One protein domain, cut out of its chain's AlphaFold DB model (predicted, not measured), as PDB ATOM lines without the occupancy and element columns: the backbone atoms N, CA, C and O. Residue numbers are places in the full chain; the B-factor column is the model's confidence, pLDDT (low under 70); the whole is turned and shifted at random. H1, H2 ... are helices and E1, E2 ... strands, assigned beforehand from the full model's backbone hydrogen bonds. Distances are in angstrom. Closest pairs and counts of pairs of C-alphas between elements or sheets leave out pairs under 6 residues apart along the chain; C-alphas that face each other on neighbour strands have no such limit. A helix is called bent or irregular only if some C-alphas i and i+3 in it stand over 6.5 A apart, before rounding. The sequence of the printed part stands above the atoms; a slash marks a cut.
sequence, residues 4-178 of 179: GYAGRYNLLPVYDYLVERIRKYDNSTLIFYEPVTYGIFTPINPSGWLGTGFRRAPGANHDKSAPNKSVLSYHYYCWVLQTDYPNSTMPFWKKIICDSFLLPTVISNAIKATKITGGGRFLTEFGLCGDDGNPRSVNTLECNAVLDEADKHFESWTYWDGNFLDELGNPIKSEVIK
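What this domain is: This is residues 4 to 178 of the 179 residues of the protein "Cellulase domain-containing protein" of Schistosoma curassoni (UniProt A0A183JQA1). A narrow wall of three parallel strands has the arm H4b of the long helix H4 over it, with H1 beside E1. H5 packs on H4a, and a long link leads from H5 to small, remote H6. The 175 printed residues, mostly helix by class, hold H1 E1 H2 H3 E2 H4 E3 H5 H6 along the chain; the sheet's order is E1 E2 E3. The whole is compact, with a radius of gyration of the C-alphas of 18.1 A and spans of 52 by 42 by 26 A.

How they stand to each other: Start at inner strand E2, residues 70 to 76: within hydrogen-bond range, N 71 is 2.9 A from O 31 of E1, residues 31 to 33, and O 72 is 2.9 A from N 122 of E3, residues 120 to 126. H4, residues 92 to 117, assigned as one helix by its hydrogen bonds, is bent, with C-alphas 100 and 103 6.9 A apart, into H4a, residues 92 to 100, and H4b, residues 103 to 117. H4b lies over E2 and E3 at a height over the sheet of 9.2 A; its closest C-alphas to E3 are Thr 114 and Arg 121, 6.8 A. E2, H4, E3 make a strand-helix-strand unit, parallel neighbours joined through a helix, with a right-handed crossover. H5, residues 138 to 152, touches H4a with residues 141 to 146 alone, closest at C-alphas Asp 99 and Ala 145, 6.1 A. H2, residues 37 to 41, and H3, residues 66 to 69, only graze the sheet. Every O i to N i+4 pair is within hydrogen-bond range in H4a, H4b and H5; H2 has 0 of 1, and 1 of 2 O i to N i+3 pairs.

Where its parts are: Find C-alpha 4 at (17.123, -35.138, 43.723); H1, residues 4 to 22, runs 24.9 A from there. H4b and H5 each span 21.1 A. H6, residues 173 to 176, ends at (37.275, -43.155, 10.281).

The domain as a whole: The printed part has no cut; its farthest C-alphas, Lys 24 and Phe 92, are 52.1 A apart. Long links are H2 to H3, E2 to H4, E3 to H5 and H5 to H6. Look for pLDDT under 70 at residues 162 to 164 and 174 to 178.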
ATOM      1  N   GLY A   4      18.564 -34.981  43.888       92.94
ATOM      2  CA  GLY A   4      17.123 -35.138  43.723       92.94
ATOM      3  C   GLY A   4      16.349 -33.848  44.007       92.94
ATOM      4  O   GLY A   4      15.391 -33.522  43.307       92.94
ATOM      5  N   TYR A   5      16.813 -33.044  44.970       93.69
ATOM      6  CA  TYR A   5      16.233 -31.724  45.226       93.69
ATOM      7  C   TYR A   5      16.416 -30.793  44.023       93.69
ATOM      8  O   TYR A   5      15.459 -30.173  43.568       93.69
ATOM      9  N   ALA A   6      17.631 -30.727  43.481       94.81
ATOM     10  CA  ALA A   6      17.941 -29.889  42.334       94.81
ATOM     11  C   ALA A   6      17.158 -30.311  41.086       94.81
ATOM     12  O   ALA A   6      16.564 -29.463  40.423       94.81
ATOM     13  N   GLY A   7      17.075 -31.613  40.809       95.19
ATOM     14  CA  GLY A   7      16.250 -32.135  39.724       95.19
ATOM     15  C   GLY A   7      14.780 -31.748  39.873       95.19
ATOM     16  O   GLY A   7      14.154 -31.261  38.935       95.19
ATOM     17  N   ARG A   8      14.236 -31.888  41.084       94.50
ATOM     18  CA  ARG A   8      12.816 -31.652  41.354       94.50
ATOM     19  C   ARG A   8      12.413 -30.183  41.362       94.50
ATOM     20  O   ARG A   8      11.350 -29.852  40.843       94.50
ATOM     21  N   TYR A   9      13.194 -29.340  42.026       95.50
ATOM     22  CA  TYR A   9      12.798 -27.967  42.342       95.50
ATOM     23  C   TYR A   9      13.496 -26.924  41.473       95.50
ATOM     24  O   TYR A   9      12.993 -25.809  41.387       95.50
ATOM     25  N   ASN A  10      14.588 -27.286  40.788       96.00
ATOM     26  CA  ASN A  10      15.314 -26.367  39.913       96.00
ATOM     27  C   ASN A  10      15.194 -26.790  38.444       96.00
ATOM     28  O   ASN A  10      14.691 -26.022  37.632       96.00
ATOM     29  N   LEU A  11      15.608 -28.016  38.100       97.19
ATOM     30  CA  LEU A  11      15.664 -28.455  36.702       97.19
ATOM     31  C   LEU A  11      14.277 -28.723  36.114       97.19
ATOM     32  O   LEU A  11      13.978 -28.231  35.032       97.19
ATOM     33  N   LEU A  12      13.404 -29.458  36.813       97.31
ATOM     34  CA  LEU A  12      12.088 -29.819  36.274       97.31
ATOM     35  C   LEU A  12      11.230 -28.593  35.904       97.31
ATOM     36  O   LEU A  12      10.714 -28.582  34.789       97.31
ATOM     37  N   PRO A  13      11.107 -27.542  36.744       97.81
ATOM     38  CA  PRO A  13      10.366 -26.338  36.362       97.81
ATOM     39  C   PRO A  13      10.984 -25.595  35.170       97.81
ATOM     40  O   PRO A  13      10.254 -25.061  34.336       97.81
ATOM     41  N   VAL A  14      12.318 -25.576  35.066       98.25
ATOM     42  CA  VAL A  14      13.015 -24.986  33.913       98.25
ATOM     43  C   VAL A  14      12.709 -25.784  32.647       98.25
ATOM     44  O   VAL A  14      12.341 -25.197  31.631       98.25
ATOM     45  N   TYR A  15      12.784 -27.114  32.703       98.44
ATOM     46  CA  TYR A  15      12.441 -27.947  31.557       98.44
ATOM     47  C   TYR A  15      10.967 -27.816  31.169       98.44
ATOM     48  O   TYR A  15      10.686 -27.707  29.981       98.44
ATOM     49  N   ASP A  16      10.030 -27.738  32.119       98.44
ATOM     50  CA  ASP A  16       8.613 -27.487  31.813       98.44
ATOM     51  C   ASP A  16       8.422 -26.186  31.026       98.44
ATOM     52  O   ASP A  16       7.734 -26.166  30.004       98.44
ATOM     53  N   TYR A  17       9.075 -25.111  31.474       98.31
ATOM     54  CA  TYR A  17       9.038 -23.805  30.820       98.31
ATOM     55  C   TYR A  17       9.585 -23.849  29.384       98.31
ATOM     56  O   TYR A  17       9.041 -23.184  28.490       98.31
ATOM     57  N   LEU A  18      10.661 -24.612  29.162       98.31
ATOM     58  CA  LEU A  18      11.285 -24.790  27.850       98.31
ATOM     59  C   LEU A  18      10.424 -25.658  26.931       98.31
ATOM     60  O   LEU A  18      10.175 -25.264  25.792       98.31
ATOM     61  N   VAL A  19       9.915 -26.789  27.425       98.25
ATOM     62  CA  VAL A  19       9.032 -27.683  26.664       98.25
ATOM     63  C   VAL A  19       7.793 -26.933  26.194       98.25
ATOM     64  O   VAL A  19       7.468 -27.002  25.013       98.25
ATOM     65  N   GLU A  20       7.147 -26.148  27.061       97.31
ATOM     66  CA  GLU A  20       5.982 -25.339  26.680       97.31
ATOM     67  C   GLU A  20       6.291 -24.402  25.499       97.31
ATOM     68  O   GLU A  20       5.463 -24.216  24.612       97.31
ATOM     69  N   ARG A  21       7.494 -23.819  25.455       97.94
ATOM     70  CA  ARG A  21       7.916 -22.914  24.374       97.94
ATOM     71  C   ARG A  21       8.274 -23.646  23.098       97.94
ATOM     72  O   ARG A  21       7.864 -23.200  22.032       97.94
ATOM     73  N   ILE A  22       8.984 -24.765  23.199       98.31
ATOM     74  CA  ILE A  22       9.311 -25.605  22.045       98.31
ATOM     75  C   ILE A  22       8.015 -26.100  21.394       98.31
ATOM     76  O   ILE A  22       7.844 -25.953  20.187       98.31
ATOM     77  N   ARG A  23       7.044 -26.574  22.189       97.31
ATOM     78  CA  ARG A  23       5.748 -27.069  21.690       97.31
ATOM     79  C   ARG A  23       4.841 -25.996  21.078       97.31
ATOM     80  O   ARG A  23       3.866 -26.341  20.427       97.31
ATOM     81  N   LYS A  24       5.166 -24.703  21.181       97.38
ATOM     82  CA  LYS A  24       4.473 -23.667  20.384       97.38
ATOM     83  C   LYS A  24       4.821 -23.740  18.895       97.38
ATOM     84  O   LYS A  24       4.035 -23.265  18.082       97.38
ATOM     85  N   TYR A  25       5.966 -24.330  18.551       98.12
ATOM     86  CA  TYR A  25       6.499 -24.356  17.186       98.12
ATOM     87  C   TYR A  25       6.771 -25.771  16.666       98.12
ATOM     88  O   TYR A  25       6.665 -26.004  15.466       98.12
ATOM     89  N   ASP A  26       7.075 -26.721  17.549       97.88
ATOM     90  CA  ASP A  26       7.377 -28.104  17.194       97.88
ATOM     91  C   ASP A  26       6.669 -29.074  18.138       97.88
ATOM     92  O   ASP A  26       7.049 -29.256  19.296       97.88
ATOM     93  N   ASN A  27       5.649 -29.746  17.614       95.38
ATOM     94  CA  ASN A  27       4.821 -30.663  18.386       95.38
ATOM     95  C   ASN A  27       5.308 -32.113  18.379       95.38
ATOM     96  O   ASN A  27       4.687 -32.938  19.049       95.38
ATOM     97  N   SER A  28       6.362 -32.471  17.648       95.88
ATOM     98  CA  SER A  28       6.709 -33.876  17.377       95.88
ATOM     99  C   SER A  28       8.110 -34.282  17.803       95.88
ATOM    100  O   SER A  28       8.279 -35.431  18.206       95.88
ATOM    101  N   THR A  29       9.091 -33.381  17.753       98.00
ATOM    102  CA  THR A  29      10.494 -33.735  18.015       98.00
ATOM    103  C   THR A  29      10.693 -34.216  19.445       98.00
ATOM    104  O   THR A  29      10.096 -33.664  20.371       98.00
ATOM    105  N   LEU A  30      11.513 -35.247  19.640       98.31
ATOM    106  CA  LEU A  30      11.846 -35.756  20.971       98.31
ATOM    107  C   LEU A  30      12.604 -34.693  21.778       98.31
ATOM    108  O   LEU A  30      13.499 -34.036  21.258       98.31
ATOM    109  N   ILE A  31      12.257 -34.536  23.055       98.38
ATOM    110  CA  ILE A  31      12.959 -33.641  23.979       98.38
ATOM    111  C   ILE A  31      13.815 -34.491  24.907       98.38
ATOM    112  O   ILE A  31      13.298 -35.303  25.678       98.38
ATOM    113  N   PHE A  32      15.122 -34.276  24.830       98.56
ATOM    114  CA  PHE A  32      16.098 -34.885  25.718       98.56
ATOM    115  C   PHE A  32      16.254 -33.983  26.943       98.56
ATOM    116  O   PHE A  32      16.304 -32.758  26.819       98.56
ATOM    117  N   TYR A  33      16.261 -34.580  28.130       98.19
ATOM    118  CA  TYR A  33      16.447 -33.861  29.386       98.19
ATOM    119  C   TYR A  33      17.365 -34.648  30.310       98.19
ATOM    120  O   TYR A  33      17.315 -35.879  30.348       98.19
ATOM    121  N   GLU A  34      18.165 -33.924  31.083       97.94
ATOM    122  CA  GLU A  34      19.233 -34.501  31.889       97.94
ATOM    123  C   GLU A  34      19.008 -34.240  33.380       97.94
ATOM    124  O   GLU A  34      18.488 -33.189  33.777       97.94
ATOM    125  N   PRO A  35      19.377 -35.186  34.257       95.75
ATOM    126  CA  PRO A  35      19.482 -34.902  35.676       95.75
ATOM    127  C   PRO A  35      20.727 -34.051  35.952       95.75
ATOM    128  O   PRO A  35      21.595 -33.865  35.108       95.75
ATOM    129  N   VAL A  36      20.887 -33.613  37.201       94.62
ATOM    130  CA  VAL A  36      22.223 -33.218  37.668       94.62
ATOM    131  C   VAL A  36      23.181 -34.390  37.424       94.62
ATOM    132  O   VAL A  36      22.842 -35.511  37.798       94.62
ATOM    133  N   THR A  37      24.361 -34.139  36.850       86.94
ATOM    134  CA  THR A  37      25.279 -35.162  36.307       86.94
ATOM    135  C   THR A  37      25.529 -36.335  37.262       86.94
ATOM    136  O   THR A  37      25.350 -37.493  36.904       86.94
ATOM    137  N   TYR A  38      25.853 -36.060  38.529       89.44
ATOM    138  CA  TYR A  38      26.107 -37.109  39.528       89.44
ATOM    139  C   TYR A  38      24.828 -37.744  40.110       89.44
ATOM    140  O   TYR A  38      24.891 -38.710  40.870       89.44
ATOM    141  N   GLY A  39      23.650 -37.207  39.791       91.31
ATOM    142  CA  GLY A  39      22.362 -37.690  40.281       91.31
ATOM    143  C   GLY A  39      22.067 -39.121  39.845       91.31
ATOM    144  O   GLY A  39      21.519 -39.883  40.642       91.31
ATOM    145  N   ILE A  40      22.501 -39.516  38.644       93.94
ATOM    146  CA  ILE A  40      22.277 -40.865  38.107       93.94
ATOM    147  C   ILE A  40      23.051 -41.959  38.866       93.94
ATOM    148  O   ILE A  40      22.606 -43.102  38.933       93.94
ATOM    149  N   PHE A  41      24.158 -41.605  39.525       92.31
ATOM    150  CA  PHE A  41      24.974 -42.528  40.322       92.31
ATOM    151  C   PHE A  41      24.383 -42.811  41.707       92.31
ATOM    152  O   PHE A  41      24.785 -43.755  42.384       92.31
ATOM    153  N   THR A  42      23.426 -41.996  42.156       89.75
ATOM    154  CA  THR A  42      22.845 -42.123  43.497       89.75
ATOM    155  C   THR A  42      21.530 -42.905  43.467       89.75
ATOM    156  O   THR A  42      20.734 -42.709  42.547       89.75
ATOM    157  N   PRO A  43      21.252 -43.764  44.469       84.31
ATOM    158  CA  PRO A  43      20.034 -44.565  44.484       84.31
ATOM    159  C   PRO A  43      18.778 -43.699  44.424       84.31
ATOM    160  O   PRO A  43      18.628 -42.742  45.188       84.31
ATOM    161  N   ILE A  44      17.831 -44.086  43.572       81.88
ATOM    162  CA  ILE A  44      16.497 -43.483  43.569       81.88
ATOM    163  C   ILE A  44      15.766 -43.934  44.831       81.88
ATOM    164  O   ILE A  44      15.527 -45.126  45.030       81.88
ATOM    165  N   ASN A  45      15.419 -42.974  45.689       74.62
ATOM    166  CA  ASN A  45      14.750 -43.228  46.957       74.62
ATOM    167  C   ASN A  45      13.326 -42.637  46.984       74.62
ATOM    168  O   ASN A  45      13.036 -41.673  46.273       74.62
ATOM    169  N   PRO A  46      12.424 -43.172  47.830       70.31
ATOM    170  CA  PRO A  46      11.048 -42.675  47.919       70.31
ATOM    171  C   PRO A  46      10.946 -41.211  48.361       70.31
ATOM    172  O   PRO A  46       9.984 -40.521  48.029       70.31
ATOM    173  N   SER A  47      11.936 -40.728  49.116       76.25
ATOM    174  CA  SER A  47      11.968 -39.354  49.611       76.25
ATOM    175  C   SER A  47      12.303 -38.332  48.514       76.25
ATOM    176  O   SER A  47      11.978 -37.153  48.661       76.25
ATOM    177  N   GLY A  48      12.882 -38.773  47.391       77.12
ATOM    178  CA  GLY A  48      13.205 -37.942  46.231       77.12
ATOM    179  C   GLY A  48      14.374 -36.981  46.453       77.12
ATOM    180  O   GLY A  48      14.549 -36.055  45.665       77.12
ATOM    181  N   TRP A  49      15.154 -37.167  47.524       84.50
ATOM    182  CA  TRP A  49      16.349 -36.360  47.797       84.50
ATOM    183  C   TRP A  49      17.566 -36.844  46.999       84.50
ATOM    184  O   TRP A  49      18.456 -36.056  46.708       84.50
ATOM    185  N   LEU A  50      17.601 -38.116  46.606       88.75
ATOM    186  CA  LEU A  50      18.662 -38.692  45.776       88.75
ATOM    187  C   LEU A  50      18.112 -39.092  44.399       88.75
ATOM    188  O   LEU A  50      16.903 -39.036  44.158       88.75
ATOM    189  N   GLY A  51      19.000 -39.492  43.494       92.50
ATOM    190  CA  GLY A  51      18.662 -39.835  42.119       92.50
ATOM    191  C   GLY A  51      18.497 -38.605  41.225       92.50
ATOM    192  O   GLY A  51      19.055 -37.535  41.480       92.50
ATOM    193  N   THR A  52      17.687 -38.758  40.177       94.88
ATOM    194  CA  THR A  52      17.394 -37.691  39.207       94.88
ATOM    195  C   THR A  52      16.485 -36.598  39.768       94.88
ATOM    196  O   THR A  52      16.513 -35.479  39.278       94.88
ATOM    197  N   GLY A  53      15.650 -36.906  40.769       94.38
ATOM    198  CA  GLY A  53      14.670 -35.972  41.342       94.38
ATOM    199  C   GLY A  53      13.400 -35.758  40.511       94.38
ATOM    200  O   GLY A  53      12.414 -35.212  41.015       94.38
ATOM    201  N   PHE A  54      13.379 -36.213  39.259       95.38
ATOM    202  CA  PHE A  54      12.220 -36.076  38.384       95.38
ATOM    203  C   PHE A  54      11.085 -37.009  38.815       95.38
ATOM    204  O   PHE A  54      11.275 -38.208  39.000       95.38
ATOM    205  N   ARG A  55       9.878 -36.451  38.967       94.75
ATOM    206  CA  ARG A  55       8.657 -37.211  39.317       94.75
ATOM    207  C   ARG A  55       7.698 -37.398  38.141       94.75
ATOM    208  O   ARG A  55       6.655 -38.018  38.302       94.75
ATOM    209  N   ARG A  56       8.029 -36.800  36.999       96.06
ATOM    210  CA  ARG A  56       7.310 -36.839  35.723       96.06
ATOM    211  C   ARG A  56       8.257 -36.366  34.621       96.06
ATOM    212  O   ARG A  56       9.228 -35.675  34.933       96.06
ATOM    213  N   ALA A  57       7.961 -36.705  33.371       97.69
ATOM    214  CA  ALA A  57       8.644 -36.089  32.241       97.69
ATOM    215  C   ALA A  57       8.369 -34.565  32.197       97.69
ATOM    216  O   ALA A  57       7.292 -34.122  32.632       97.69
ATOM    217  N   PRO A  58       9.309 -33.755  31.684       98.00
ATOM    218  CA  PRO A  58       9.060 -32.345  31.410       98.00
ATOM    219  C   PRO A  58       7.821 -32.115  30.532       98.00
ATOM    220  O   PRO A  58       7.546 -32.875  29.608       98.00
ATOM    221  N   GLY A  59       7.038 -31.083  30.842       97.38
ATOM    222  CA  GLY A  59       5.778 -30.744  30.168       97.38
ATOM    223  C   GLY A  59       4.558 -31.560  30.618       97.38
ATOM    224  O   GLY A  59       3.422 -31.175  30.333       97.38
ATOM    225  N   ALA A  60       4.745 -32.647  31.379       97.25
ATOM    226  CA  ALA A  60       3.643 -33.521  31.799       97.25
ATOM    227  C   ALA A  60       2.675 -32.903  32.831       97.25
ATOM    228  O   ALA A  60       1.643 -33.492  33.149       97.25
ATOM    229  N   ASN A  61       2.987 -31.721  33.371       95.88
ATOM    230  CA  ASN A  61       2.047 -30.913  34.155       95.88
ATOM    231  C   ASN A  61       0.920 -30.303  33.308       95.88
ATOM    232  O   ASN A  61      -0.148 -30.033  33.854       95.88
ATOM    233  N   HIS A  62       1.149 -30.096  32.011       94.81
ATOM    234  CA  HIS A  62       0.179 -29.502  31.091       94.81
ATOM    235  C   HIS A  62      -0.302 -30.489  30.023       94.81
ATOM    236  O   HIS A  62      -1.478 -30.471  29.669       94.81
ATOM    237  N   ASP A  63       0.569 -31.388  29.559       95.38
ATOM    238  CA  ASP A  63       0.250 -32.400  28.553       95.38
ATOM    239  C   ASP A  63       0.610 -33.800  29.058       95.38
ATOM    240  O   ASP A  63       1.773 -34.193  29.103       95.38
ATOM    241  N   LYS A  64      -0.406 -34.604  29.388       95.19
ATOM    242  CA  LYS A  64      -0.210 -35.985  29.863       95.19
ATOM    243  C   LYS A  64       0.469 -36.897  28.835       95.19
ATOM    244  O   LYS A  64       0.967 -37.949  29.223       95.19
ATOM    245  N   SER A  65       0.490 -36.519  27.555       96.06
ATOM    246  CA  SER A  65       1.175 -37.254  26.489       96.06
ATOM    247  C   SER A  65       2.650 -36.872  26.327       96.06
ATOM    248  O   SER A  65       3.367 -37.566  25.608       96.06
ATOM    249  N   ALA A  66       3.137 -35.843  27.037       97.25
ATOM    250  CA  ALA A  66       4.534 -35.405  26.995       97.25
ATOM    251  C   ALA A  66       5.566 -36.537  27.191       97.25
ATOM    252  O   ALA A  66       6.571 -36.532  26.469       97.25
ATOM    253  N   PRO A  67       5.342 -37.551  28.060       97.75
ATOM    254  CA  PRO A  67       6.253 -38.689  28.168       97.75
ATOM    255  C   PRO A  67       6.507 -39.418  26.839       97.75
ATOM    256  O   PRO A  67       7.625 -39.860  26.610       97.75
ATOM    257  N   ASN A  68       5.541 -39.475  25.915       97.50
ATOM    258  CA  ASN A  68       5.702 -40.152  24.618       97.50
ATOM    259  C   ASN A  68       6.751 -39.488  23.709       97.50
ATOM    260  O   ASN A  68       7.155 -40.077  22.710       97.50
ATOM    261  N   LYS A  69       7.159 -38.252  24.023       97.38
ATOM    262  CA  LYS A  69       8.136 -37.456  23.262       97.38
ATOM    263  C   LYS A  69       9.268 -36.941  24.148       97.38
ATOM    264  O   LYS A  69       9.870 -35.914  23.839       97.38
ATOM    265  N   SER A  70       9.516 -37.617  25.265       98.12
ATOM    266  CA  SER A  70      10.547 -37.249  26.231       98.12
ATOM    267  C   SER A  70      11.545 -38.389  26.385       98.12
ATOM    268  O   SER A  70      11.153 -39.555  26.451       98.12
ATOM    269  N   VAL A  71      12.826 -38.046  26.450       98.56
ATOM    270  CA  VAL A  71      13.924 -39.001  26.594       98.56
ATOM    271  C   VAL A  71      14.801 -38.563  27.759       98.56
ATOM    272  O   VAL A  71      15.334 -37.454  27.753       98.56
ATOM    273  N   LEU A  72      14.943 -39.428  28.764       98.19
ATOM    274  CA  LEU A  72      15.943 -39.233  29.805       98.19
ATOM    275  C   LEU A  72      17.325 -39.446  29.189       98.19
ATOM    276  O   LEU A  72      17.688 -40.569  28.841       98.19
ATOM    277  N   SER A  73      18.078 -38.364  29.092       98.12
ATOM    278  CA  SER A  73      19.483 -38.366  28.720       98.12
ATOM    279  C   SER A  73      20.326 -38.457  29.992       98.12
ATOM    280  O   SER A  73      19.998 -37.858  31.022       98.12
ATOM    281  N   TYR A  74      21.350 -39.302  29.972       97.19
ATOM    282  CA  TYR A  74      22.254 -39.491  31.103       97.19
ATOM    283  C   TYR A  74      23.629 -39.932  30.627       97.19
ATOM    284  O   TYR A  74      23.767 -40.505  29.549       97.19
ATOM    285  N   HIS A  75      24.635 -39.637  31.448       96.00
ATOM    286  CA  HIS A  75      26.040 -39.876  31.138       96.00
ATOM    287  C   HIS A  75      26.599 -40.950  32.068       96.00
ATOM    288  O   HIS A  75      26.186 -41.056  33.230       96.00
ATOM    289  N   TYR A  76      27.569 -41.712  31.580       95.06
ATOM    290  CA  TYR A  76      28.328 -42.656  32.382       95.06
ATOM    291  C   TYR A  76      29.829 -42.456  32.169       95.06
ATOM    292  O   TYR A  76      30.353 -42.621  31.074       95.06
ATOM    293  N   TYR A  77      30.519 -42.161  33.268       92.12
ATOM    294  CA  TYR A  77      31.971 -42.195  33.357       92.12
ATOM    295  C   TYR A  77      32.364 -42.910  34.636       92.12
ATOM    296  O   TYR A  77      31.931 -42.518  35.728       92.12
ATOM    297  N   CYS A  78      33.229 -43.917  34.533       92.44
ATOM    298  CA  CYS A  78      33.823 -44.493  35.723       92.44
ATOM    299  C   CYS A  78      34.833 -43.515  36.343       92.44
ATOM    300  O   CYS A  78      35.975 -43.382  35.908       92.44
ATOM    301  N   TRP A  79      34.430 -42.840  37.417       88.62
ATOM    302  CA  TRP A  79      35.234 -41.816  38.095       88.62
ATOM    303  C   TRP A  79      36.616 -42.280  38.596       88.62
ATOM    304  O   TRP A  79      37.519 -41.462  38.738       88.62
ATOM    305  N   VAL A  80      36.828 -43.585  38.825       89.81
ATOM    306  CA  VAL A  80      38.124 -44.127  39.275       89.81
ATOM    307  C   VAL A  80      39.123 -44.264  38.124       89.81
ATOM    308  O   VAL A  80      40.314 -44.453  38.386       89.81
ATOM    309  N   LEU A  81      38.643 -44.137  36.880       89.06
ATOM    310  CA  LEU A  81      39.438 -44.148  35.654       89.06
ATOM    311  C   LEU A  81      39.811 -42.744  35.166       89.06
ATOM    312  O   LEU A  81      40.674 -42.619  34.308       89.06
ATOM    313  N   GLN A  82      39.235 -41.672  35.730       82.94
ATOM    314  CA  GLN A  82      39.458 -40.292  35.254       82.94
ATOM    315  C   GLN A  82      40.925 -39.836  35.262       82.94
ATOM    316  O   GLN A  82      41.271 -38.878  34.578       82.94
ATOM    317  N   THR A  83      41.772 -40.477  36.065       84.25
ATOM    318  CA  THR A  83      43.201 -40.146  36.184       84.25
ATOM    319  C   THR A  83      44.112 -41.174  35.517       84.25
ATOM    320  O   THR A  83      45.329 -40.993  35.525       84.25
ATOM    321  N   ASP A  84      43.552 -42.249  34.954       86.19
ATOM    322  CA  ASP A  84      44.334 -43.262  34.257       86.19
ATOM    323  C   ASP A  84      44.651 -42.826  32.828       86.19
ATOM    324  O   ASP A  84      43.859 -42.167  32.153       86.19
ATOM    325  N   TYR A  85      45.811 -43.258  32.338       86.94
ATOM    326  CA  TYR A  85      46.118 -43.148  30.919       86.94
ATOM    327  C   TYR A  85      45.271 -44.169  30.145       86.94
ATOM    328  O   TYR A  85      45.317 -45.355  30.494       86.94
ATOM    329  N   PRO A  86      44.551 -43.770  29.077       85.31
ATOM    330  CA  PRO A  86      43.644 -44.671  28.362       85.31
ATOM    331  C   PRO A  86      44.321 -45.943  27.833       85.31
ATOM    332  O   PRO A  86      43.722 -47.013  27.846       85.31
ATOM    333  N   ASN A  87      45.596 -45.846  27.442       87.38
ATOM    334  CA  ASN A  87      46.386 -46.957  26.905       87.38
ATOM    335  C   ASN A  87      47.073 -47.842  27.961       87.38
ATOM    336  O   ASN A  87      47.760 -48.813  27.631       87.38
ATOM    337  N   SER A  88      46.934 -47.500  29.243       91.38
ATOM    338  CA  SER A  88      47.517 -48.279  30.332       91.38
ATOM    339  C   SER A  88      46.708 -49.545  30.605       91.38
ATOM    340  O   SER A  88      45.516 -49.611  30.318       91.38
ATOM    341  N   THR A  89      47.349 -50.570  31.167       93.56
ATOM    342  CA  THR A  89      46.663 -51.810  31.553       93.56
ATOM    343  C   THR A  89      45.664 -51.548  32.679       93.56
ATOM    344  O   THR A  89      46.059 -51.085  33.750       93.56
ATOM    345  N   MET A  90      44.398 -51.924  32.475       92.06
ATOM    346  CA  MET A  90      43.335 -51.781  33.476       92.06
ATOM    347  C   MET A  90      43.655 -52.579  34.757       92.06
ATOM    348  O   MET A  90      43.754 -53.812  34.711       92.06
ATOM    349  N   PRO A  91      43.756 -51.933  35.935       94.00
ATOM    350  CA  PRO A  91      43.871 -52.649  37.199       94.00
ATOM    351  C   PRO A  91      42.598 -53.448  37.503       94.00
ATOM    352  O   PRO A  91      41.487 -52.926  37.425       94.00
ATOM    353  N   PHE A  92      42.749 -54.701  37.945       93.56
ATOM    354  CA  PHE A  92      41.619 -55.603  38.219       93.56
ATOM    355  C   PHE A  92      40.582 -55.017  39.190       93.56
ATOM    356  O   PHE A  92      39.380 -55.147  38.981       93.56
ATOM    357  N   TRP A  93      41.038 -54.331  40.241       93.81
ATOM    358  CA  TRP A  93      40.138 -53.728  41.223       93.81
ATOM    359  C   TRP A  93      39.328 -52.559  40.642       93.81
ATOM    360  O   TRP A  93      38.169 -52.393  41.016       93.81
ATOM    361  N   LYS A  94      39.896 -51.782  39.703       94.62
ATOM    362  CA  LYS A  94      39.173 -50.706  39.010       94.62
ATOM    363  C   LYS A  94      38.112 -51.288  38.088       94.62
ATOM    364  O   LYS A  94      36.960 -50.886  38.194       94.62
ATOM    365  N   LYS A  95      38.473 -52.319  37.313       93.50
ATOM    366  CA  LYS A  95      37.531 -53.091  36.489       93.50
ATOM    367  C   LYS A  95      36.330 -53.579  37.303       93.50
ATOM    368  O   LYS A  95      35.194 -53.434  36.879       93.50
ATOM    369  N   ILE A  96      36.559 -54.138  38.495       94.31
ATOM    370  CA  ILE A  96      35.457 -54.571  39.367       94.31
ATOM    371  C   ILE A  96      34.556 -53.389  39.747       94.31
ATOM    372  O   ILE A  96      33.337 -53.499  39.649       94.31
ATOM    373  N   ILE A  97      35.131 -52.267  40.188       94.38
ATOM    374  CA  ILE A  97      34.354 -51.092  40.612       94.38
ATOM    375  C   ILE A  97      33.517 -50.526  39.456       94.38
ATOM    376  O   ILE A  97      32.339 -50.231  39.663       94.38
ATOM    377  N   CYS A  98      34.098 -50.385  38.265       94.56
ATOM    378  CA  CYS A  98      33.403 -49.861  37.091       94.56
ATOM    379  C   CYS A  98      32.314 -50.837  36.626       94.56
ATOM    380  O   CYS A  98      31.125 -50.537  36.737       94.56
ATOM    381  N   ASP A  99      32.710 -52.048  36.232       94.19
ATOM    382  CA  ASP A  99      31.851 -52.987  35.509       94.19
ATOM    383  C   ASP A  99      30.837 -53.688  36.412       94.19
ATOM    384  O   ASP A  99      29.738 -54.020  35.983       94.19
ATOM    385  N   SER A 100      31.210 -53.986  37.660       92.62
ATOM    386  CA  SER A 100      30.375 -54.806  38.552       92.62
ATOM    387  C   SER A 100      29.543 -53.979  39.527       92.62
ATOM    388  O   SER A 100      28.617 -54.516  40.132       92.62
ATOM    389  N   PHE A 101      29.850 -52.688  39.695       92.00
ATOM    390  CA  PHE A 101      29.146 -51.828  40.646       92.00
ATOM    391  C   PHE A 101      28.600 -50.555  40.006       92.00
ATOM    392  O   PHE A 101      27.385 -50.351  40.030       92.00
ATOM    393  N   LEU A 102      29.455 -49.685  39.461       94.25
ATOM    394  CA  LEU A 102      29.032 -48.356  39.008       94.25
ATOM    395  C   LEU A 102      28.141 -48.425  37.773       94.25
ATOM    396  O   LEU A 102      27.032 -47.891  37.812       94.25
ATOM    397  N   LEU A 103      28.592 -49.101  36.717       95.19
ATOM    398  CA  LEU A 103      27.869 -49.198  35.454       95.19
ATOM    399  C   LEU A 103      26.475 -49.842  35.628       95.19
ATOM    400  O   LEU A 103      25.482 -49.181  35.294       95.19
ATOM    401  N   PRO A 104      26.331 -51.023  36.274       94.50
ATOM    402  CA  PRO A 104      25.013 -51.601  36.536       94.50
ATOM    403  C   PRO A 104      24.129 -50.707  37.413       94.50
ATOM    404  O   PRO A 104      22.910 -50.652  37.233       94.50
ATOM    405  N   THR A 105      24.718 -49.975  38.366       94.00
ATOM    406  CA  THR A 105      23.965 -49.046  39.223       94.00
ATOM    407  C   THR A 105      23.400 -47.883  38.417       94.00
ATOM    408  O   THR A 105      22.222 -47.555  38.577       94.00
ATOM    409  N   VAL A 106      24.201 -47.278  37.538       95.69
ATOM    410  CA  VAL A 106      23.782 -46.156  36.688       95.69
ATOM    411  C   VAL A 106      22.665 -46.581  35.741       95.69
ATOM    412  O   VAL A 106      21.612 -45.941  35.728       95.69
ATOM    413  N   ILE A 107      22.824 -47.707  35.043       95.81
ATOM    414  CA  ILE A 107      21.791 -48.216  34.132       95.81
ATOM    415  C   ILE A 107      20.527 -48.612  34.906       95.81
ATOM    416  O   ILE A 107      19.415 -48.240  34.522       95.81
ATOM    417  N   SER A 108      20.659 -49.264  36.067       95.38
ATOM    418  CA  SER A 108      19.516 -49.567  36.942       95.38
ATOM    419  C   SER A 108      18.770 -48.304  37.380       95.38
ATOM    420  O   SER A 108      17.535 -48.286  37.414       95.38
ATOM    421  N   ASN A 109      19.495 -47.233  37.706       95.81
ATOM    422  CA  ASN A 109      18.899 -45.958  38.085       95.81
ATOM    423  C   ASN A 109      18.228 -45.270  36.891       95.81
ATOM    424  O   ASN A 109      17.117 -44.771  37.063       95.81
ATOM    425  N   ALA A 110      18.811 -45.305  35.692       96.50
ATOM    426  CA  ALA A 110      18.170 -44.802  34.475       96.50
ATOM    427  C   ALA A 110      16.854 -45.543  34.184       96.50
ATOM    428  O   ALA A 110      15.813 -44.912  33.992       96.50
ATOM    429  N   ILE A 111      16.857 -46.879  34.271       96.44
ATOM    430  CA  ILE A 111      15.657 -47.723  34.133       96.44
ATOM    431  C   ILE A 111      14.587 -47.339  35.162       96.44
ATOM    432  O   ILE A 111      13.405 -47.214  34.837       96.44
ATOM    433  N   LYS A 112      14.968 -47.188  36.434       95.81
ATOM    434  CA  LYS A 112      14.034 -46.825  37.509       95.81
ATOM    435  C   LYS A 112      13.493 -45.407  37.333       95.81
ATOM    436  O   LYS A 112      12.305 -45.193  37.562       95.81
ATOM    437  N   ALA A 113      14.330 -44.460  36.912       95.56
ATOM    438  CA  ALA A 113      13.921 -43.088  36.645       95.56
ATOM    439  C   ALA A 113      12.865 -43.040  35.537       95.56
ATOM    440  O   ALA A 113      11.811 -42.442  35.742       95.56
ATOM    441  N   THR A 114      13.079 -43.735  34.416       95.88
ATOM    442  CA  THR A 114      12.099 -43.736  33.319       95.88
ATOM    443  C   THR A 114      10.836 -44.525  33.623       95.88
ATOM    444  O   THR A 114       9.768 -44.157  33.142       95.88
ATOM    445  N   LYS A 115      10.880 -45.526  34.511       95.75
ATOM    446  CA  LYS A 115       9.652 -46.134  35.062       95.75
ATOM    447  C   LYS A 115       8.793 -45.133  35.843       95.75
ATOM    448  O   LYS A 115       7.576 -45.286  35.871       95.75
ATOM    449  N   ILE A 116       9.406 -44.133  36.482       94.69
ATOM    450  CA  ILE A 116       8.696 -43.082  37.229       94.69
ATOM    451  C   ILE A 116       8.190 -41.992  36.283       94.69
ATOM    452  O   ILE A 116       7.046 -41.561  36.397       94.69
ATOM    453  N   THR A 117       9.039 -41.512  35.374       95.88
ATOM    454  CA  THR A 117       8.715 -40.358  34.522       95.88
ATOM    455  C   THR A 117       7.923 -40.718  33.270       95.88
ATOM    456  O   THR A 117       7.267 -39.840  32.707       95.88
ATOM    457  N   GLY A 118       7.988 -41.979  32.839       96.00
ATOM    458  CA  GLY A 118       7.662 -42.403  31.481       96.00
ATOM    459  C   GLY A 118       8.742 -41.987  30.474       96.00
ATOM    460  O   GLY A 118       9.758 -41.394  30.848       96.00
ATOM    461  N   GLY A 119       8.483 -42.276  29.198       96.12
ATOM    462  CA  GLY A 119       9.343 -41.906  28.072       96.12
ATOM    463  C   GLY A 119      10.509 -42.854  27.801       96.12
ATOM    464  O   GLY A 119      10.590 -43.952  28.357       96.12
ATOM    465  N   GLY A 120      11.380 -42.430  26.887       97.38
ATOM    466  CA  GLY A 120      12.597 -43.147  26.515       97.38
ATOM    467  C   GLY A 120      13.761 -42.858  27.461       97.38
ATOM    468  O   GLY A 120      13.698 -41.954  28.295       97.38
ATOM    469  N   ARG A 121      14.848 -43.609  27.298       97.19
ATOM    470  CA  ARG A 121      16.163 -43.325  27.888       97.19
ATOM    471  C   ARG A 121      17.242 -43.486  26.828       97.19
ATOM    472  O   ARG A 121      17.043 -44.246  25.880       97.19
ATOM    473  N   PHE A 122      18.317 -42.727  26.973       98.25
ATOM    474  CA  PHE A 122      19.427 -42.716  26.035       98.25
ATOM    475  C   PHE A 122      20.715 -42.352  26.779       98.25
ATOM    476  O   PHE A 122      20.776 -41.305  27.431       98.25
ATOM    477  N   LEU A 123      21.737 -43.201  26.676       97.44
ATOM    478  CA  LEU A 123      23.075 -42.941  27.202       97.44
ATOM    479  C   LEU A 123      23.782 -41.948  26.270       97.44
ATOM    480  O   LEU A 123      24.344 -42.326  25.247       97.44
ATOM    481  N   THR A 124      23.692 -40.657  26.572       96.00
ATOM    482  CA  THR A 124      24.153 -39.604  25.651       96.00
ATOM    483  C   THR A 124      25.646 -39.324  25.727       96.00
ATOM    484  O   THR A 124      26.164 -38.606  24.881       96.00
ATOM    485  N   GLU A 125      26.334 -39.862  26.731       93.75
ATOM    486  CA  GLU A 125      27.764 -39.633  26.887       93.75
ATOM    487  C   GLU A 125      28.401 -40.758  27.702       93.75
ATOM    488  O   GLU A 125      27.979 -41.063  28.823       93.75
ATOM    489  N   PHE A 126      29.428 -41.371  27.132       92.12
ATOM    490  CA  PHE A 126      30.352 -42.277  27.802       92.12
ATOM    491  C   PHE A 126      31.671 -42.264  27.040       92.12
ATOM    492  O   PHE A 126      31.708 -41.876  25.870       92.12
ATOM    493  N   GLY A 127      32.754 -42.718  27.663       82.62
ATOM    494  CA  GLY A 127      33.985 -42.885  26.915       82.62
ATOM    495  C   GLY A 127      35.241 -43.133  27.725       82.62
ATOM    496  O   GLY A 127      35.208 -43.608  28.861       82.62
ATOM    497  N   LEU A 128      36.327 -42.755  27.045       70.44
ATOM    498  CA  LEU A 128      37.526 -43.553  26.780       70.44
ATOM    499  C   LEU A 128      37.207 -44.842  25.981       70.44
ATOM    500  O   LEU A 128      37.239 -45.934  26.534       70.44
ATOM    501  N   CYS A 129      36.911 -44.706  24.672       74.19
ATOM    502  CA  CYS A 129      36.743 -45.827  23.717       74.19
ATOM    503  C   CYS A 129      37.658 -45.737  22.477       74.19
ATOM    504  O   CYS A 129      37.240 -46.031  21.358       74.19
ATOM    505  N   GLY A 130      38.907 -45.301  22.628       71.94
ATOM    506  CA  GLY A 130      39.852 -45.287  21.500       71.94
ATOM    507  C   GLY A 130      40.518 -46.647  21.266       71.94
ATOM    508  O   GLY A 130      41.063 -47.225  22.208       71.94
ATOM    509  N   ASP A 131      40.546 -47.132  20.022       70.69
ATOM    510  CA  ASP A 131      41.368 -48.298  19.676       70.69
ATOM    511  C   ASP A 131      42.861 -47.961  19.809       70.69
ATOM    512  O   ASP A 131      43.396 -47.069  19.143       70.69
ATOM    513  N   ASP A 132      43.542 -48.689  20.687       79.19
ATOM    514  CA  ASP A 132      44.982 -48.611  20.901       79.19
ATOM    515  C   ASP A 132      45.705 -49.926  20.559       79.19
ATOM    516  O   ASP A 132      46.905 -50.059  20.810       79.19
ATOM    517  N   GLY A 133      44.992 -50.904  19.984       81.50
ATOM    518  CA  GLY A 133      45.503 -52.239  19.677       81.50
ATOM    519  C   GLY A 133      45.811 -53.101  20.908       81.50
ATOM    520  O   GLY A 133      46.371 -54.190  20.759       81.50
ATOM    521  N   ASN A 134      45.475 -52.649  22.123       86.94
ATOM    522  CA  ASN A 134      45.746 -53.358  23.367       86.94
ATOM    523  C   ASN A 134      44.436 -53.828  24.027       86.94
ATOM    524  O   ASN A 134      43.796 -53.065  24.745       86.94
ATOM    525  N   PRO A 135      44.082 -55.126  23.950       88.88
ATOM    526  CA  PRO A 135      42.818 -55.639  24.492       88.88
ATOM    527  C   PRO A 135      42.723 -55.600  26.027       88.88
ATOM    528  O   PRO A 135      41.717 -56.012  26.599       88.88
ATOM    529  N   ARG A 136      43.789 -55.180  26.716       90.75
ATOM    530  CA  ARG A 136      43.845 -55.041  28.176       90.75
ATOM    531  C   ARG A 136      43.921 -53.584  28.629       90.75
ATOM    532  O   ARG A 136      44.095 -53.347  29.829       90.75
ATOM    533  N   SER A 137      43.857 -52.634  27.699       92.06
ATOM    534  CA  SER A 137      43.901 -51.217  28.023       92.06
ATOM    535  C   SER A 137      42.639 -50.772  28.757       92.06
ATOM    536  O   SER A 137      41.593 -51.428  28.695       92.06
ATOM    537  N   VAL A 138      42.742 -49.655  29.473       90.31
ATOM    538  CA  VAL A 138      41.588 -48.985  30.079       90.31
ATOM    539  C   VAL A 138      40.553 -48.642  29.004       90.31
ATOM    540  O   VAL A 138      39.382 -48.956  29.191       90.31
ATOM    541  N   ASN A 139      40.996 -48.098  27.864       88.00
ATOM    542  CA  ASN A 139      40.159 -47.743  26.713       88.00
ATOM    543  C   ASN A 139      39.324 -48.932  26.212       88.00
ATOM    544  O   ASN A 139      38.103 -48.851  26.112       88.00
ATOM    545  N   THR A 140      39.974 -50.058  25.903       88.69
ATOM    546  CA  THR A 140      39.275 -51.206  25.316       88.69
ATOM    547  C   THR A 140      38.349 -51.874  26.323       88.69
ATOM    548  O   THR A 140      37.222 -52.234  25.987       88.69
ATOM    549  N   LEU A 141      38.803 -52.054  27.566       92.19
ATOM    550  CA  LEU A 141      38.023 -52.783  28.564       92.19
ATOM    551  C   LEU A 141      36.821 -51.987  29.077       92.19
ATOM    552  O   LEU A 141      35.754 -52.580  29.209       92.19
ATOM    553  N   GLU A 142      36.967 -50.682  29.326       91.94
ATOM    554  CA  GLU A 142      35.834 -49.838  29.734       91.94
ATOM    555  C   GLU A 142      34.806 -49.744  28.605       91.94
ATOM    556  O   GLU A 142      33.610 -49.900  28.848       91.94
ATOM    557  N   CYS A 143      35.258 -49.569  27.358       90.69
ATOM    558  CA  CYS A 143      34.333 -49.478  26.239       90.69
ATOM    559  C   CYS A 143      33.529 -50.764  26.039       90.69
ATOM    560  O   CYS A 143      32.304 -50.714  25.944       90.69
ATOM    561  N   ASN A 144      34.203 -51.919  26.044       91.81
ATOM    562  CA  ASN A 144      33.528 -53.209  25.945       91.81
ATOM    563  C   ASN A 144      32.516 -53.385  27.081       91.81
ATOM    564  O   ASN A 144      31.399 -53.817  26.829       91.81
ATOM    565  N   ALA A 145      32.865 -52.997  28.312       94.50
ATOM    566  CA  ALA A 145      31.944 -53.089  29.440       94.50
ATOM    567  C   ALA A 145      30.683 -52.234  29.230       94.50
ATOM    568  O   ALA A 145      29.576 -52.730  29.445       94.50
ATOM    569  N   VAL A 146      30.831 -50.980  28.786       95.00
ATOM    570  CA  VAL A 146      29.688 -50.088  28.526       95.00
ATOM    571  C   VAL A 146      28.817 -50.608  27.388       95.00
ATOM    572  O   VAL A 146      27.597 -50.649  27.543       95.00
ATOM    573  N   LEU A 147      29.420 -51.033  26.276       94.19
ATOM    574  CA  LEU A 147      28.690 -51.550  25.116       94.19
ATOM    575  C   LEU A 147      27.979 -52.872  25.433       94.19
ATOM    576  O   LEU A 147      26.794 -53.007  25.139       94.19
ATOM    577  N   ASP A 148      28.650 -53.799  26.124       95.69
ATOM    578  CA  ASP A 148      28.053 -55.062  26.566       95.69
ATOM    579  C   ASP A 148      26.855 -54.820  27.493       95.69
ATOM    580  O   ASP A 148      25.838 -55.512  27.415       95.69
ATOM    581  N   GLU A 149      26.961 -53.862  28.416       96.44
ATOM    582  CA  GLU A 149      25.870 -53.552  29.339       96.44
ATOM    583  C   GLU A 149      24.724 -52.801  28.645       96.44
ATOM    584  O   GLU A 149      23.554 -53.052  28.946       96.44
ATOM    585  N   ALA A 150      25.036 -51.934  27.680       95.62
ATOM    586  CA  ALA A 150      24.034 -51.287  26.848       95.62
ATOM    587  C   ALA A 150      23.227 -52.321  26.045       95.62
ATOM    588  O   ALA A 150      21.992 -52.311  26.097       95.62
ATOM    589  N   ASP A 151      23.899 -53.277  25.401       96.94
ATOM    590  CA  ASP A 151      23.261 -54.349  24.631       96.94
ATOM    591  C   ASP A 151      22.355 -55.225  25.506       96.94
ATOM    592  O   ASP A 151      21.211 -55.508  25.134       96.94
ATOM    593  N   LYS A 152      22.795 -55.588  26.721       97.00
ATOM    594  CA  LYS A 152      21.971 -56.353  27.685       97.00
ATOM    595  C   LYS A 152      20.649 -55.667  28.024       97.00
ATOM    596  O   LYS A 152      19.669 -56.342  28.350       97.00
ATOM    597  N   HIS A 153      20.615 -54.337  27.986       96.25
ATOM    598  CA  HIS A 153      19.459 -53.537  28.372       96.25
ATOM    599  C   HIS A 153      18.710 -52.906  27.193       96.25
ATOM    600  O   HIS A 153      17.749 -52.164  27.439       96.25
ATOM    601  N   PHE A 154      19.094 -53.240  25.952       95.44
ATOM    602  CA  PHE A 154      18.624 -52.580  24.729       95.44
ATOM    603  C   PHE A 154      18.720 -51.051  24.848       95.44
ATOM    604  O   PHE A 154      17.794 -50.312  24.505       95.44
ATOM    605  N   GLU A 155      19.827 -50.582  25.418       96.38
ATOM    606  CA  GLU A 155      20.082 -49.179  25.686       96.38
ATOM    607  C   GLU A 155      20.694 -48.513  24.455       96.38
ATOM    608  O   GLU A 155      21.737 -48.931  23.959       96.38
ATOM    609  N   SER A 156      20.055 -47.457  23.958       96.12
ATOM    610  CA  SER A 156      20.656 -46.629  22.910       96.12
ATOM    611  C   SER A 156      21.714 -45.706  23.504       96.12
ATOM    612  O   SER A 156      21.540 -45.199  24.615       96.12
ATOM    613  N   TRP A 157      22.785 -45.463  22.751       95.75
ATOM    614  CA  TRP A 157      23.925 -44.691  23.222       95.75
ATOM    615  C   TRP A 157      24.537 -43.801  22.137       95.75
ATOM    616  O   TRP A 157      24.331 -44.013  20.941       95.75
ATOM    617  N   THR A 158      25.305 -42.796  22.558       92.69
ATOM    618  CA  THR A 158      26.256 -42.075  21.704       92.69
ATOM    619  C   THR A 158      27.568 -41.860  22.462       92.69
ATOM    620  O   THR A 158      27.570 -41.649  23.675       92.69
ATOM    621  N   TYR A 159      28.682 -42.028  21.751       88.56
ATOM    622  CA  TYR A 159      30.034 -42.006  22.307       88.56
ATOM    623  C   TYR A 159      30.573 -40.578  22.426       88.56
ATOM    624  O   TYR A 159      30.306 -39.740  21.565       88.56
ATOM    625  N   TRP A 160      31.397 -40.340  23.450       86.00
ATOM    626  CA  TRP A 160      32.228 -39.147  23.566       86.00
ATOM    627  C   TRP A 160      33.678 -39.439  23.141       86.00
ATOM    628  O   TRP A 160      34.396 -40.131  23.860       86.00
ATOM    629  N   ASP A 161      34.216 -38.910  22.045       73.06
ATOM    630  CA  ASP A 161      33.851 -37.672  21.351       73.06
ATOM    631  C   ASP A 161      33.724 -37.880  19.834       73.06
ATOM    632  O   ASP A 161      34.355 -38.758  19.242       73.06
ATOM    633  N   GLY A 162      32.944 -37.015  19.194       64.69
ATOM    634  CA  GLY A 162      32.747 -36.925  17.756       64.69
ATOM    635  C   GLY A 162      33.928 -36.314  17.004       64.69
ATOM    636  O   GLY A 162      33.695 -35.675  15.976       64.69
ATOM    637  N   ASN A 163      35.175 -36.532  17.450       67.88
ATOM    638  CA  ASN A 163      36.417 -36.109  16.771       67.88
ATOM    639  C   ASN A 163      36.645 -36.845  15.435       67.88
ATOM    640  O   ASN A 163      37.763 -37.104  15.011       67.88
ATOM    641  N   PHE A 164      35.566 -37.185  14.741       67.50
ATOM    642  CA  PHE A 164      35.561 -37.737  13.405       67.50
ATOM    643  C   PHE A 164      35.757 -36.665  12.346       67.50
ATOM    644  O   PHE A 164      36.023 -37.042  11.214       67.50
ATOM    645  N   LEU A 165      35.606 -35.372  12.663       76.94
ATOM    646  CA  LEU A 165      35.706 -34.272  11.702       76.94
ATOM    647  C   LEU A 165      36.811 -33.277  12.089       76.94
ATOM    648  O   LEU A 165      36.978 -32.964  13.265       76.94
ATOM    649  N   ASP A 166      37.561 -32.785  11.102       80.69
ATOM    650  CA  ASP A 166      38.527 -31.696  11.275       80.69
ATOM    651  C   ASP A 166      37.823 -30.333  11.439       80.69
ATOM    652  O   ASP A 166      36.600 -30.220  11.338       80.69
ATOM    653  N   GLU A 167      38.595 -29.264  11.663       80.19
ATOM    654  CA  GLU A 167      38.063 -27.895  11.807       80.19
ATOM    655  C   GLU A 167      37.289 -27.394  10.569       80.19
ATOM    656  O   GLU A 167      36.554 -26.409  10.649       80.19
ATOM    657  N   LEU A 168      37.443 -28.060   9.421       85.69
ATOM    658  CA  LEU A 168      36.759 -27.759   8.164       85.69
ATOM    659  C   LEU A 168      35.535 -28.665   7.935       85.69
ATOM    660  O   LEU A 168      34.869 -28.541   6.905       85.69
ATOM    661  N   GLY A 169      35.223 -29.561   8.877       78.00
ATOM    662  CA  GLY A 169      34.114 -30.506   8.800       78.00
ATOM    663  C   GLY A 169      34.393 -31.739   7.934       78.00
ATOM    664  O   GLY A 169      33.452 -32.463   7.608       78.00
ATOM    665  N   ASN A 170      35.645 -31.995   7.535       83.44
ATOM    666  CA  ASN A 170      36.002 -33.192   6.768       83.44
ATOM    667  C   ASN A 170      36.299 -34.372   7.697       83.44
ATOM    668  O   ASN A 170      36.934 -34.174   8.730       83.44
ATOM    669  N   PRO A 171      35.967 -35.613   7.301       79.88
ATOM    670  CA  PRO A 171      36.351 -36.803   8.046       79.88
ATOM    671  C   PRO A 171      37.860 -36.893   8.333       79.88
ATOM    672  O   PRO A 171      38.675 -36.960   7.405       79.88
ATOM    673  N   ILE A 172      38.245 -36.968   9.609       77.00
ATOM    674  CA  ILE A 172      39.613 -37.258  10.040       77.00
ATOM    675  C   ILE A 172      39.903 -38.718   9.697       77.00
ATOM    676  O   ILE A 172      39.415 -39.652  10.330       77.00
ATOM    677  N   LYS A 173      40.714 -38.928   8.656       70.75
ATOM    678  CA  LYS A 173      40.988 -40.267   8.107       70.75
ATOM    679  C   LYS A 173      41.534 -41.261   9.138       70.75
ATOM    680  O   LYS A 173      41.255 -42.447   8.999       70.75
ATOM    681  N   SER A 174      42.300 -40.809  10.136       67.38
ATOM    682  CA  SER A 174      42.817 -41.688  11.198       67.38
ATOM    683  C   SER A 174      41.713 -42.263  12.078       67.38
ATOM    684  O   SER A 174      41.833 -43.410  12.498       67.38
ATOM    685  N   GLU A 175      40.646 -41.495  12.295       62.47
ATOM    686  CA  GLU A 175      39.525 -41.873  13.155       62.47
ATOM    687  C   GLU A 175      38.473 -42.677  12.386       62.47
ATOM    688  O   GLU A 175      37.818 -43.527  12.959       62.47
ATOM    689  N   VAL A 176      38.321 -42.472  11.072       59.69
ATOM    690  CA  VAL A 176      37.275 -43.155  10.281       59.69
ATOM    691  C   VAL A 176      37.714 -44.512   9.717       59.69
ATOM    692  O   VAL A 176      36.875 -45.373   9.480       59.69
ATOM    693  N   ILE A 177      39.013 -44.733   9.487       56.91
ATOM    694  CA  ILE A 177      39.516 -45.962   8.834       56.91
ATOM    695  C   ILE A 177      39.776 -47.104   9.840       56.91
ATOM    696  O   ILE A 177      39.962 -48.245   9.426       56.91
ATOM    697  N   LYS A 178      39.804 -46.820  11.148       49.31
ATOM    698  CA  LYS A 178      40.192 -47.782  12.196       49.31
ATOM    699  C   LYS A 178      39.038 -48.498  12.915       49.31
ATOM    700  O   LYS A 178      39.305 -49.203  13.882       49.31
TER     701      LYS A 178